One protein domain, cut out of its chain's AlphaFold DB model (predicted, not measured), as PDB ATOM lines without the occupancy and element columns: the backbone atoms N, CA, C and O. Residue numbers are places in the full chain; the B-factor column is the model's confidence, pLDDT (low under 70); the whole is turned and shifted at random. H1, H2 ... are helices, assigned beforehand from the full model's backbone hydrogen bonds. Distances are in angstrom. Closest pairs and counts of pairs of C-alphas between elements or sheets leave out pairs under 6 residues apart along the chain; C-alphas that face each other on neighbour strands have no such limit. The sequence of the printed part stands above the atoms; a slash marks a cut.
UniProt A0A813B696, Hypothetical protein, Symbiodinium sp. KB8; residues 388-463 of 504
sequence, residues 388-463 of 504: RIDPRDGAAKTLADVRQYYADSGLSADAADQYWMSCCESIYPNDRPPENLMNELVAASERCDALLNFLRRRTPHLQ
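What this domain is: This is residues 388 to 463 of the 504 residues of the protein "Hypothetical protein" of Symbiodinium sp. KB8 (UniProt A0A813B696). Two small lobes, each a pair of helices, lie far apart and are joined by a long bridge with no named element, residues 423 to 434, in a dumbbell outline. The first lobe holds H1 and H2, which cross steeply, with residues 388 to 398 folded beside them; the second is a helical hairpin of H3 and H4, and residues 456 to 462, of which 456 to 458 belong to H4, stick out from it. The printed part has 76 residues with four named helices, H1, H2, H3 and H4 along the chain, and no named strand; the class is all helix. The whole is loose, with a radius of gyration of the C-alphas of 16.2 A, and elongated, spanning 47 by 28 by 19 A.

How they stand to each other: Go first to H1, residues 399 to 407, and H2, residues 413 to 422, which touch. Their closest C-alphas are those of Arg 403 and Ala 416, 5.4 A apart. They run opposite ways at a steep tilt of 57 degrees. Further along you reach H3, residues 435 to 446, and H4, residues 448 to 458, a helical hairpin. H3 touches H4 with residues 440 to 445 alone, and the closest C-alphas, those of Ala 444 and Leu 451, are 3.9 A apart. These two run opposite ways at a steep tilt of 44 degrees. H1 is apart from H3 and H4, and H2 is apart from both as well. In H1, H2, H3 and H4 every O i to N i+4 pair is within hydrogen-bond range.

Where its parts are: Find C-alpha 399 at (160.582, 131.134, 70.420); from there H1 runs through 9 residues to C-alpha 407, 12.1 A away. H2 has 10 residues and goes from Ala 413 to Ser 422, 14.2 A. H3 is the longest helix, 12 residues from C-alpha 435 at (179.114, 138.157, 58.545) to Glu 446, 16.8 A. H4 has 11 residues and runs 15.2 A from Cys 448 to C-alpha 458 at (174.058, 150.204, 67.770).

The domain as a whole: The two C-alphas farthest apart are those of Gly 410 and Asp 449, at 46.8 A, while those of Arg 388 and Gln 463, the first and last printed, are 26.3 A apart. The printed part has no cut. The links from H1 to H2 and from H3 to H4 are tight, with 5 residues and 1 residue; the link from H2 to H3, with 12 residues, is long. The mean pLDDT of the printed part is 87.4, and no printed residue is under 70.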
ATOM      1  N   ARG A 388     162.600 136.612  65.808       91.56
ATOM      2  CA  ARG A 388     161.764 136.921  64.650       91.56
ATOM      3  C   ARG A 388     160.787 138.031  65.014       91.56
ATOM      4  O   ARG A 388     160.426 138.168  66.182       91.56
ATOM      5  N   ILE A 389     160.410 138.845  64.041       93.44
ATOM      6  CA  ILE A 389     159.440 139.922  64.211       93.44
ATOM      7  C   ILE A 389     158.054 139.296  64.322       93.44
ATOM      8  O   ILE A 389     157.586 138.637  63.394       93.44
ATOM      9  N   ASP A 390     157.417 139.475  65.473       92.56
ATOM     10  CA  ASP A 390     156.028 139.088  65.677       92.56
ATOM     11  C   ASP A 390     155.130 140.090  64.932       92.56
ATOM     12  O   ASP A 390     155.138 141.275  65.275       92.56
ATOM     13  N   PRO A 391     154.353 139.670  63.917       93.19
ATOM     14  CA  PRO A 391     153.540 140.588  63.119       93.19
ATOM     15  C   PRO A 391     152.434 141.271  63.935       93.19
ATOM     16  O   PRO A 391     151.861 142.261  63.483       93.19
ATOM     17  N   ARG A 392     152.112 140.760  65.131       88.88
ATOM     18  CA  ARG A 392     151.049 141.306  65.977       88.88
ATOM     19  C   ARG A 392     151.415 142.646  66.613       88.88
ATOM     20  O   ARG A 392     150.542 143.493  66.773       88.88
ATOM     21  N   ASP A 393     152.673 142.819  67.006       87.69
ATOM     22  CA  ASP A 393     153.154 144.020  67.701       87.69
ATOM     23  C   ASP A 393     154.469 144.579  67.139       87.69
ATOM     24  O   ASP A 393     154.962 145.600  67.615       87.69
ATOM     25  N   GLY A 394     155.036 143.933  66.118       87.44
ATOM     26  CA  GLY A 394     156.301 144.312  65.498       87.44
ATOM     27  C   GLY A 394     157.530 144.035  66.367       87.44
ATOM     28  O   GLY A 394     158.635 144.432  65.995       87.44
ATOM     29  N   ALA A 395     157.382 143.372  67.519       84.31
ATOM     30  CA  ALA A 395     158.493 143.126  68.427       84.31
ATOM     31  C   ALA A 395     159.312 141.899  68.004       84.31
ATOM     32  O   ALA A 395     158.776 140.854  67.635       84.31
ATOM     33  N   ALA A 396     160.635 142.005  68.127       87.19
ATOM     34  CA  ALA A 396     161.554 140.893  67.917       87.19
ATOM     35  C   ALA A 396     161.516 139.920  69.110       87.19
ATOM     36  O   ALA A 396     162.034 140.240  70.184       87.19
ATOM     37  N   LYS A 397     160.955 138.724  68.915       87.44
ATOM     38  CA  LYS A 397     160.771 137.699  69.953       87.44
ATOM     39  C   LYS A 397     161.489 136.398  69.606       87.44
ATOM     40  O   LYS A 397     161.468 135.944  68.458       87.44
ATOM     41  N   THR A 398     162.120 135.783  70.600       87.50
ATOM     42  CA  THR A 398     162.569 134.388  70.509       87.50
ATOM     43  C   THR A 398     161.376 133.435  70.566       87.50
ATOM     44  O   THR A 398     160.260 133.827  70.919       87.50
ATOM     45  N   LEU A 399     161.606 132.160  70.254       86.81
ATOM     46  CA  LEU A 399     160.582 131.134  70.420       86.81
ATOM     47  C   LEU A 399     160.100 131.031  71.881       86.81
ATOM     48  O   LEU A 399     158.907 130.882  72.140       86.81
ATOM     49  N   ALA A 400     161.024 131.148  72.841       83.25
ATOM     50  CA  ALA A 400     160.697 131.142  74.264       83.25
ATOM     51  C   ALA A 400     159.845 132.359  74.659       83.25
ATOM     52  O   ALA A 400     158.858 132.191  75.373       83.25
ATOM     53  N   ASP A 401     160.171 133.545  74.133       84.19
ATOM     54  CA  ASP A 401     159.388 134.763  74.369       84.19
ATOM     55  C   ASP A 401     157.952 134.600  73.856       84.19
ATOM     56  O   ASP A 401     157.014 134.968  74.552       84.19
ATOM     57  N   VAL A 402     157.754 134.010  72.669       86.69
ATOM     58  CA  VAL A 402     156.407 133.736  72.138       86.69
ATOM     59  C   VAL A 402     155.668 132.716  73.000       86.69
ATOM     60  O   VAL A 402     154.522 132.962  73.371       86.69
ATOM     61  N   ARG A 403     156.306 131.607  73.389       87.44
ATOM     62  CA  ARG A 403     155.683 130.630  74.299       87.44
ATOM     63  C   ARG A 403     155.209 131.287  75.590       87.44
ATOM     64  O   ARG A 403     154.082 131.046  76.000       87.44
ATOM     65  N   GLN A 404     156.046 132.123  76.199       83.06
ATOM     66  CA  GLN A 404     155.703 132.823  77.433       83.06
ATOM     67  C   GLN A 404     154.602 133.865  77.205       83.06
ATOM     68  O   GLN A 404     153.626 133.895  77.945       83.06
ATOM     69  N   TYR A 405     154.723 134.681  76.160       83.31
ATOM     70  CA  TYR A 405     153.787 135.765  75.865       83.31
ATOM     71  C   TYR A 405     152.372 135.259  75.556       83.31
ATOM     72  O   TYR A 405     151.382 135.870  75.953       83.31
ATOM     73  N   TYR A 406     152.263 134.129  74.857       84.69
ATOM     74  CA  TYR A 406     150.977 133.551  74.474       84.69
ATOM     75  C   TYR A 406     150.471 132.469  75.441       84.69
ATOM     76  O   TYR A 406     149.329 132.027  75.287       84.69
ATOM     77  N   ALA A 407     151.252 132.090  76.463       80.31
ATOM     78  CA  ALA A 407     150.817 131.149  77.497       80.31
ATOM     79  C   ALA A 407     149.555 131.648  78.218       80.31
ATOM     80  O   ALA A 407     148.581 130.906  78.345       80.31
ATOM     81  N   ASP A 408     149.523 132.931  78.587       73.75
ATOM     82  CA  ASP A 408     148.381 133.550  79.279       73.75
ATOM     83  C   ASP A 408     147.142 133.686  78.380       73.75
ATOM     84  O   ASP A 408     146.014 133.772  78.860       73.75
ATOM     85  N   SER A 409     147.334 133.659  77.056       80.06
ATOM     86  CA  SER A 409     146.245 133.634  76.070       80.06
ATOM     87  C   SER A 409     145.694 132.221  75.821       80.06
ATOM     88  O   SER A 409     144.822 132.049  74.969       80.06
ATOM     89  N   GLY A 410     146.196 131.206  76.535       81.62
ATOM     90  CA  GLY A 410     145.767 129.810  76.415       81.62
ATOM     91  C   GLY A 410     146.358 129.062  75.217       81.62
ATOM     92  O   GLY A 410     145.876 127.980  74.879       81.62
ATOM     93  N   LEU A 411     147.383 129.614  74.559       84.94
ATOM     94  CA  LEU A 411     148.057 128.945  73.449       84.94
ATOM     95  C   LEU A 411     148.946 127.817  73.990       84.94
ATOM     96  O   LEU A 411     149.746 128.029  74.902       84.94
ATOM     97  N   SER A 412     148.833 126.611  73.428       90.00
ATOM     98  CA  SER A 412     149.742 125.518  73.784       90.00
ATOM     99  C   SER A 412     151.162 125.801  73.284       90.00
ATOM    100  O   SER A 412     151.352 126.544  72.318       90.00
ATOM    101  N   ALA A 413     152.166 125.173  73.905       86.38
ATOM    102  CA  ALA A 413     153.558 125.309  73.472       86.38
ATOM    103  C   ALA A 413     153.740 124.924  71.991       86.38
ATOM    104  O   ALA A 413     154.364 125.668  71.245       86.38
ATOM    105  N   ASP A 414     153.113 123.835  71.538       90.56
ATOM    106  CA  ASP A 414     153.194 123.391  70.139       90.56
ATOM    107  C   ASP A 414     152.549 124.391  69.164       90.56
ATOM    108  O   ASP A 414     153.051 124.611  68.060       90.56
ATOM    109  N   ALA A 415     151.444 125.027  69.565       90.69
ATOM    110  CA  ALA A 415     150.798 126.060  68.758       90.69
ATOM    111  C   ALA A 415     151.636 127.347  68.711       90.69
ATOM    112  O   ALA A 415     151.727 127.979  67.659       90.69
ATOM    113  N   ALA A 416     152.285 127.713  69.820       89.75
ATOM    114  CA  ALA A 416     153.226 128.830  69.877       89.75
ATOM    115  C   ALA A 416     154.451 128.586  68.979       89.75
ATOM    116  O   ALA A 416     154.889 129.501  68.279       89.75
ATOM    117  N   ASP A 417     154.951 127.350  68.929       92.06
ATOM    118  CA  ASP A 417     156.029 126.947  68.024       92.06
ATOM    119  C   ASP A 417     155.634 127.090  66.560       92.06
ATOM    120  O   ASP A 417     156.367 127.693  65.773       92.06
ATOM    121  N   GLN A 418     154.458 126.579  66.191       93.25
ATOM    122  CA  GLN A 418     153.942 126.720  64.833       93.25
ATOM    123  C   GLN A 418     153.721 128.187  64.463       93.25
ATOM    124  O   GLN A 418     154.100 128.591  63.362       93.25
ATOM    125  N   TYR A 419     153.169 128.995  65.372       93.38
ATOM    126  CA  TYR A 419     152.999 130.434  65.171       93.38
ATOM    127  C   TYR A 419     154.342 131.122  64.914       93.38
ATOM    128  O   TYR A 419     154.504 131.815  63.913       93.38
ATOM    129  N   TRP A 420     155.345 130.876  65.757       92.50
ATOM    130  CA  TRP A 420     156.668 131.480  65.593       92.50
ATOM    131  C   TRP A 420     157.350 131.056  64.282       92.50
ATOM    132  O   TRP A 420     157.995 131.868  63.616       92.50
ATOM    133  N   MET A 421     157.180 129.796  63.876       90.12
ATOM    134  CA  MET A 421     157.770 129.271  62.643       90.12
ATOM    135  C   MET A 421     157.101 129.800  61.374       90.12
ATOM    136  O   MET A 421     157.801 130.017  60.384       90.12
ATOM    137  N   SER A 422     155.776 129.969  61.391       92.38
ATOM    138  CA  SER A 422     154.972 130.258  60.194       92.38
ATOM    139  C   SER A 422     154.508 131.707  60.066       92.38
ATOM    140  O   SER A 422     154.281 132.161  58.947       92.38
ATOM    141  N   CYS A 423     154.364 132.429  61.180       93.50
ATOM    142  CA  CYS A 423     153.833 133.791  61.202       93.50
ATOM    143  C   CYS A 423     154.896 134.841  61.531       93.50
ATOM    144  O   CYS A 423     154.810 135.950  61.011       93.50
ATOM    145  N   CYS A 424     155.885 134.530  62.378       93.38
ATOM    146  CA  CYS A 424     156.926 135.502  62.713       93.38
ATOM    147  C   CYS A 424     157.974 135.613  61.598       93.38
ATOM    148  O   CYS A 424     158.492 134.609  61.101       93.38
ATOM    149  N   GLU A 425     158.332 136.845  61.243       93.25
ATOM    150  CA  GLU A 425     159.248 137.139  60.141       93.25
ATOM    151  C   GLU A 425     160.707 137.125  60.597       93.25
ATOM    152  O   GLU A 425     161.066 137.667  61.644       93.25
ATOM    153  N   SER A 426     161.587 136.520  59.801       89.81
ATOM    154  CA  SER A 426     163.010 136.512  60.128       89.81
ATOM    155  C   SER A 426     163.633 137.902  59.991       89.81
ATOM    156  O   SER A 426     163.425 138.589  58.994       89.81
ATOM    157  N   ILE A 427     164.444 138.297  60.977       88.88
ATOM    158  CA  ILE A 427     165.177 139.576  60.965       88.88
ATOM    159  C   ILE A 427     166.293 139.559  59.911       88.88
ATOM    160  O   ILE A 427     166.612 140.588  59.318       88.88
ATOM    161  N   TYR A 428     166.894 138.390  59.679       85.38
ATOM    162  CA  TYR A 428     167.995 138.207  58.740       85.38
ATOM    163  C   TYR A 428     167.725 137.019  57.816       85.38
ATOM    164  O   TYR A 428     167.115 136.045  58.246       85.38
ATOM    165  N   PRO A 429     168.225 137.018  56.570       85.31
ATOM    166  CA  PRO A 429     168.090 135.859  55.693       85.31
ATOM    167  C   PRO A 429     168.555 134.555  56.371       85.31
ATOM    168  O   PRO A 429     169.668 134.474  56.890       85.31
ATOM    169  N   ASN A 430     167.700 133.527  56.350       83.25
ATOM    170  CA  ASN A 430     167.931 132.215  56.973       83.25
ATOM    171  C   ASN A 430     168.167 132.242  58.498       83.25
ATOM    172  O   ASN A 430     168.878 131.375  59.004       83.25
ATOM    173  N   ASP A 431     167.627 133.234  59.218       84.25
ATOM    174  CA  ASP A 431     167.853 133.430  60.661       84.25
ATOM    175  C   ASP A 431     169.344 133.571  61.035       84.25
ATOM    176  O   ASP A 431     169.753 133.309  62.170       84.25
ATOM    177  N   ARG A 432     170.182 133.985  60.075       81.69
ATOM    178  CA  ARG A 432     171.628 134.131  60.258       81.69
ATOM    179  C   ARG A 432     172.043 135.594  60.175       81.69
ATOM    180  O   ARG A 432     171.840 136.213  59.131       81.69
ATOM    181  N   PRO A 433     172.664 136.146  61.232       82.12
ATOM    182  CA  PRO A 433     173.242 137.480  61.176       82.12
ATOM    183  C   PRO A 433     174.261 137.590  60.033       82.12
ATOM    184  O   PRO A 433     174.966 136.615  59.747       82.12
ATOM    185  N   PRO A 434     174.374 138.759  59.383       85.75
ATOM    186  CA  PRO A 434     175.362 138.957  58.337       85.75
ATOM    187  C   PRO A 434     176.783 138.897  58.917       85.75
ATOM    188  O   PRO A 434     177.026 139.275  60.065       85.75
ATOM    189  N   GLU A 435     177.734 138.423  58.113       85.00
ATOM    190  CA  GLU A 435     179.114 138.157  58.545       85.00
ATOM    191  C   GLU A 435     179.810 139.401  59.116       85.00
ATOM    192  O   GLU A 435     180.528 139.318  60.108       85.00
ATOM    193  N   ASN A 436     179.537 140.582  58.557       86.12
ATOM    194  CA  ASN A 436     180.072 141.840  59.076       86.12
ATOM    195  C   ASN A 436     179.627 142.126  60.522       86.12
ATOM    196  O   ASN A 436     180.445 142.561  61.325       86.12
ATOM    197  N   LEU A 437     178.366 141.851  60.873       84.38
ATOM    198  CA  LEU A 437     177.864 142.000  62.239       84.38
ATOM    199  C   LEU A 437     178.513 140.976  63.176       84.38
ATOM    200  O   LEU A 437     178.860 141.316  64.304       84.38
ATOM    201  N   MET A 438     178.717 139.743  62.709       82.62
ATOM    202  CA  MET A 438     179.437 138.732  63.486       82.62
ATOM    203  C   MET A 438     180.883 139.163  63.758       82.62
ATOM    204  O   MET A 438     181.336 139.077  64.895       82.62
ATOM    205  N   ASN A 439     181.576 139.707  62.756       85.06
ATOM    206  CA  ASN A 439     182.937 140.223  62.909       85.06
ATOM    207  C   ASN A 439     183.002 141.413  63.882       85.06
ATOM    208  O   ASN A 439     183.919 141.486  64.699       85.06
ATOM    209  N   GLU A 440     182.018 142.320  63.838       87.31
ATOM    210  CA  GLU A 440     181.890 143.416  64.811       87.31
ATOM    211  C   GLU A 440     181.723 142.887  66.246       87.31
ATOM    212  O   GLU A 440     182.397 143.368  67.156       87.31
ATOM    213  N   LEU A 441     180.865 141.881  66.451       84.56
ATOM    214  CA  LEU A 441     180.624 141.267  67.763       84.56
ATOM    215  C   LEU A 441     181.855 140.529  68.300       84.56
ATOM    216  O   LEU A 441     182.172 140.657  69.482       84.56
ATOM    217  N   VAL A 442     182.565 139.788  67.443       84.31
ATOM    218  CA  VAL A 442     183.819 139.117  67.816       84.31
ATOM    219  C   VAL A 442     184.843 140.152  68.269       84.31
ATOM    220  O   VAL A 442     185.355 140.044  69.382       84.31
ATOM    221  N   ALA A 443     185.062 141.209  67.482       87.25
ATOM    222  CA  ALA A 443     185.985 142.278  67.852       87.25
ATOM    223  C   ALA A 443     185.588 142.962  69.173       87.25
ATOM    224  O   ALA A 443     186.448 143.193  70.023       87.25
ATOM    225  N   ALA A 444     184.295 143.238  69.376       88.38
ATOM    226  CA  ALA A 444     183.768 143.811  70.617       88.38
ATOM    227  C   ALA A 444     183.961 142.897  71.840       88.38
ATOM    228  O   ALA A 444     184.080 143.385  72.959       88.38
ATOM    229  N   SER A 445     184.026 141.578  71.646       84.56
ATOM    230  CA  SER A 445     184.296 140.622  72.729       84.56
ATOM    231  C   SER A 445     185.777 140.521  73.120       84.56
ATOM    232  O   SER A 445     186.108 139.906  74.135       84.56
ATOM    233  N   GLU A 446     186.670 141.093  72.311       85.44
ATOM    234  CA  GLU A 446     188.122 140.973  72.472       85.44
ATOM    235  C   GLU A 446     188.805 142.294  72.823       85.44
ATOM    236  O   GLU A 446     189.842 142.264  73.481       85.44
ATOM    237  N   ARG A 447     188.252 143.440  72.400       89.88
ATOM    238  CA  ARG A 447     188.876 144.760  72.578       89.88
ATOM    239  C   ARG A 447     187.873 145.814  73.041       89.88
ATOM    240  O   ARG A 447     186.781 145.927  72.477       89.88
ATOM    241  N   CYS A 448     188.261 146.623  74.028       92.00
ATOM    242  CA  CYS A 448     187.404 147.671  74.587       92.00
ATOM    243  C   CYS A 448     186.997 148.732  73.550       92.00
ATOM    244  O   CYS A 448     185.820 149.073  73.433       92.00
ATOM    245  N   ASP A 449     187.930 149.208  72.725       94.00
ATOM    246  CA  ASP A 449     187.649 150.207  71.689       94.00
ATOM    247  C   ASP A 449     186.617 149.702  70.661       94.00
ATOM    248  O   ASP A 449     185.737 150.450  70.223       94.00
ATOM    249  N   ALA A 450     186.677 148.417  70.299       93.12
ATOM    250  CA  ALA A 450     185.694 147.780  69.429       93.12
ATOM    251  C   ALA A 450     184.319 147.684  70.102       93.12
ATOM    252  O   ALA A 450     183.312 147.985  69.457       93.12
ATOM    253  N   LEU A 451     184.275 147.334  71.393       92.50
ATOM    254  CA  LEU A 451     183.041 147.317  72.176       92.50
ATOM    255  C   LEU A 451     182.398 148.704  72.232       92.50
ATOM    256  O   LEU A 451     181.223 148.853  71.901       92.50
ATOM    257  N   LEU A 452     183.162 149.734  72.594       93.44
ATOM    258  CA  LEU A 452     182.669 151.107  72.668       93.44
ATOM    259  C   LEU A 452     182.159 151.595  71.309       93.44
ATOM    260  O   LEU A 452     181.085 152.191  71.225       93.44
ATOM    261  N   ASN A 453     182.877 151.299  70.224       93.44
ATOM    262  CA  ASN A 453     182.422 151.615  68.871       93.44
ATOM    263  C   ASN A 453     181.113 150.897  68.513       93.44
ATOM    264  O   ASN A 453     180.219 151.514  67.924       93.44
ATOM    265  N   PHE A 454     180.974 149.623  68.887       91.81
ATOM    266  CA  PHE A 454     179.748 148.856  68.689       91.81
ATOM    267  C   PHE A 454     178.570 149.477  69.455       91.81
ATOM    268  O   PHE A 454     177.538 149.780  68.851       91.81
ATOM    269  N   LEU A 455     178.740 149.749  70.752       91.19
ATOM    270  CA  LEU A 455     177.704 150.327  71.614       91.19
ATOM    271  C   LEU A 455     177.284 151.730  71.156       91.19
ATOM    272  O   LEU A 455     176.092 152.025  71.065       91.19
ATOM    273  N   ARG A 456     178.235 152.594  70.778       90.88
ATOM    274  CA  ARG A 456     177.928 153.938  70.255       90.88
ATOM    275  C   ARG A 456     177.100 153.885  68.971       90.88
ATOM    276  O   ARG A 456     176.193 154.692  68.804       90.88
ATOM    277  N   ARG A 457     177.397 152.944  68.069       89.38
ATOM    278  CA  ARG A 457     176.692 152.818  66.781       89.38
ATOM    279  C   ARG A 457     175.332 152.142  66.909       89.38
ATOM    280  O   ARG A 457     174.393 152.543  66.231       89.38
ATOM    281  N   ARG A 458     175.235 151.090  67.723       86.31
ATOM    282  CA  ARG A 458     174.058 150.204  67.770       86.31
ATOM    283  C   ARG A 458     173.107 150.528  68.917       86.31
ATOM    284  O   ARG A 458     171.915 150.263  68.801       86.31
ATOM    285  N   THR A 459     173.606 151.123  69.995       84.25
ATOM    286  CA  THR A 459     172.817 151.471  71.183       84.25
ATOM    287  C   THR A 459     173.093 152.897  71.686       84.25
ATOM    288  O   THR A 459     173.347 153.089  72.877       84.25
ATOM    289  N   PRO A 460     173.047 153.933  70.822       83.62
ATOM    290  CA  PRO A 460     173.328 155.311  71.239       83.62
ATOM    291  C   PRO A 460     172.368 155.809  72.329       83.62
ATOM    292  O   PRO A 460     172.774 156.548  73.215       83.62
ATOM    293  N   HIS A 461     171.119 155.336  72.317       80.88
ATOM    294  CA  HIS A 461     170.081 155.688  73.290       80.88
ATOM    295  C   HIS A 461     170.353 155.198  74.725       80.88
ATOM    296  O   HIS A 461     169.641 155.603  75.637       80.88
ATOM    297  N   LEU A 462     171.344 154.321  74.930       82.38
ATOM    298  CA  LEU A 462     171.729 153.813  76.254       82.38
ATOM    299  C   LEU A 462     172.776 154.685  76.962       82.38
ATOM    300  O   LEU A 462     173.060 154.455  78.141       82.38
ATOM    301  N   GLN A 463     173.374 155.652  76.252       81.88
ATOM    302  CA  GLN A 463     174.349 156.564  76.847       81.88
ATOM    303  C   GLN A 463     173.685 157.383  77.949       81.88
ATOM    304  O   GLN A 463     172.612 157.924  77.708       81.88
TER     305      GLN A 463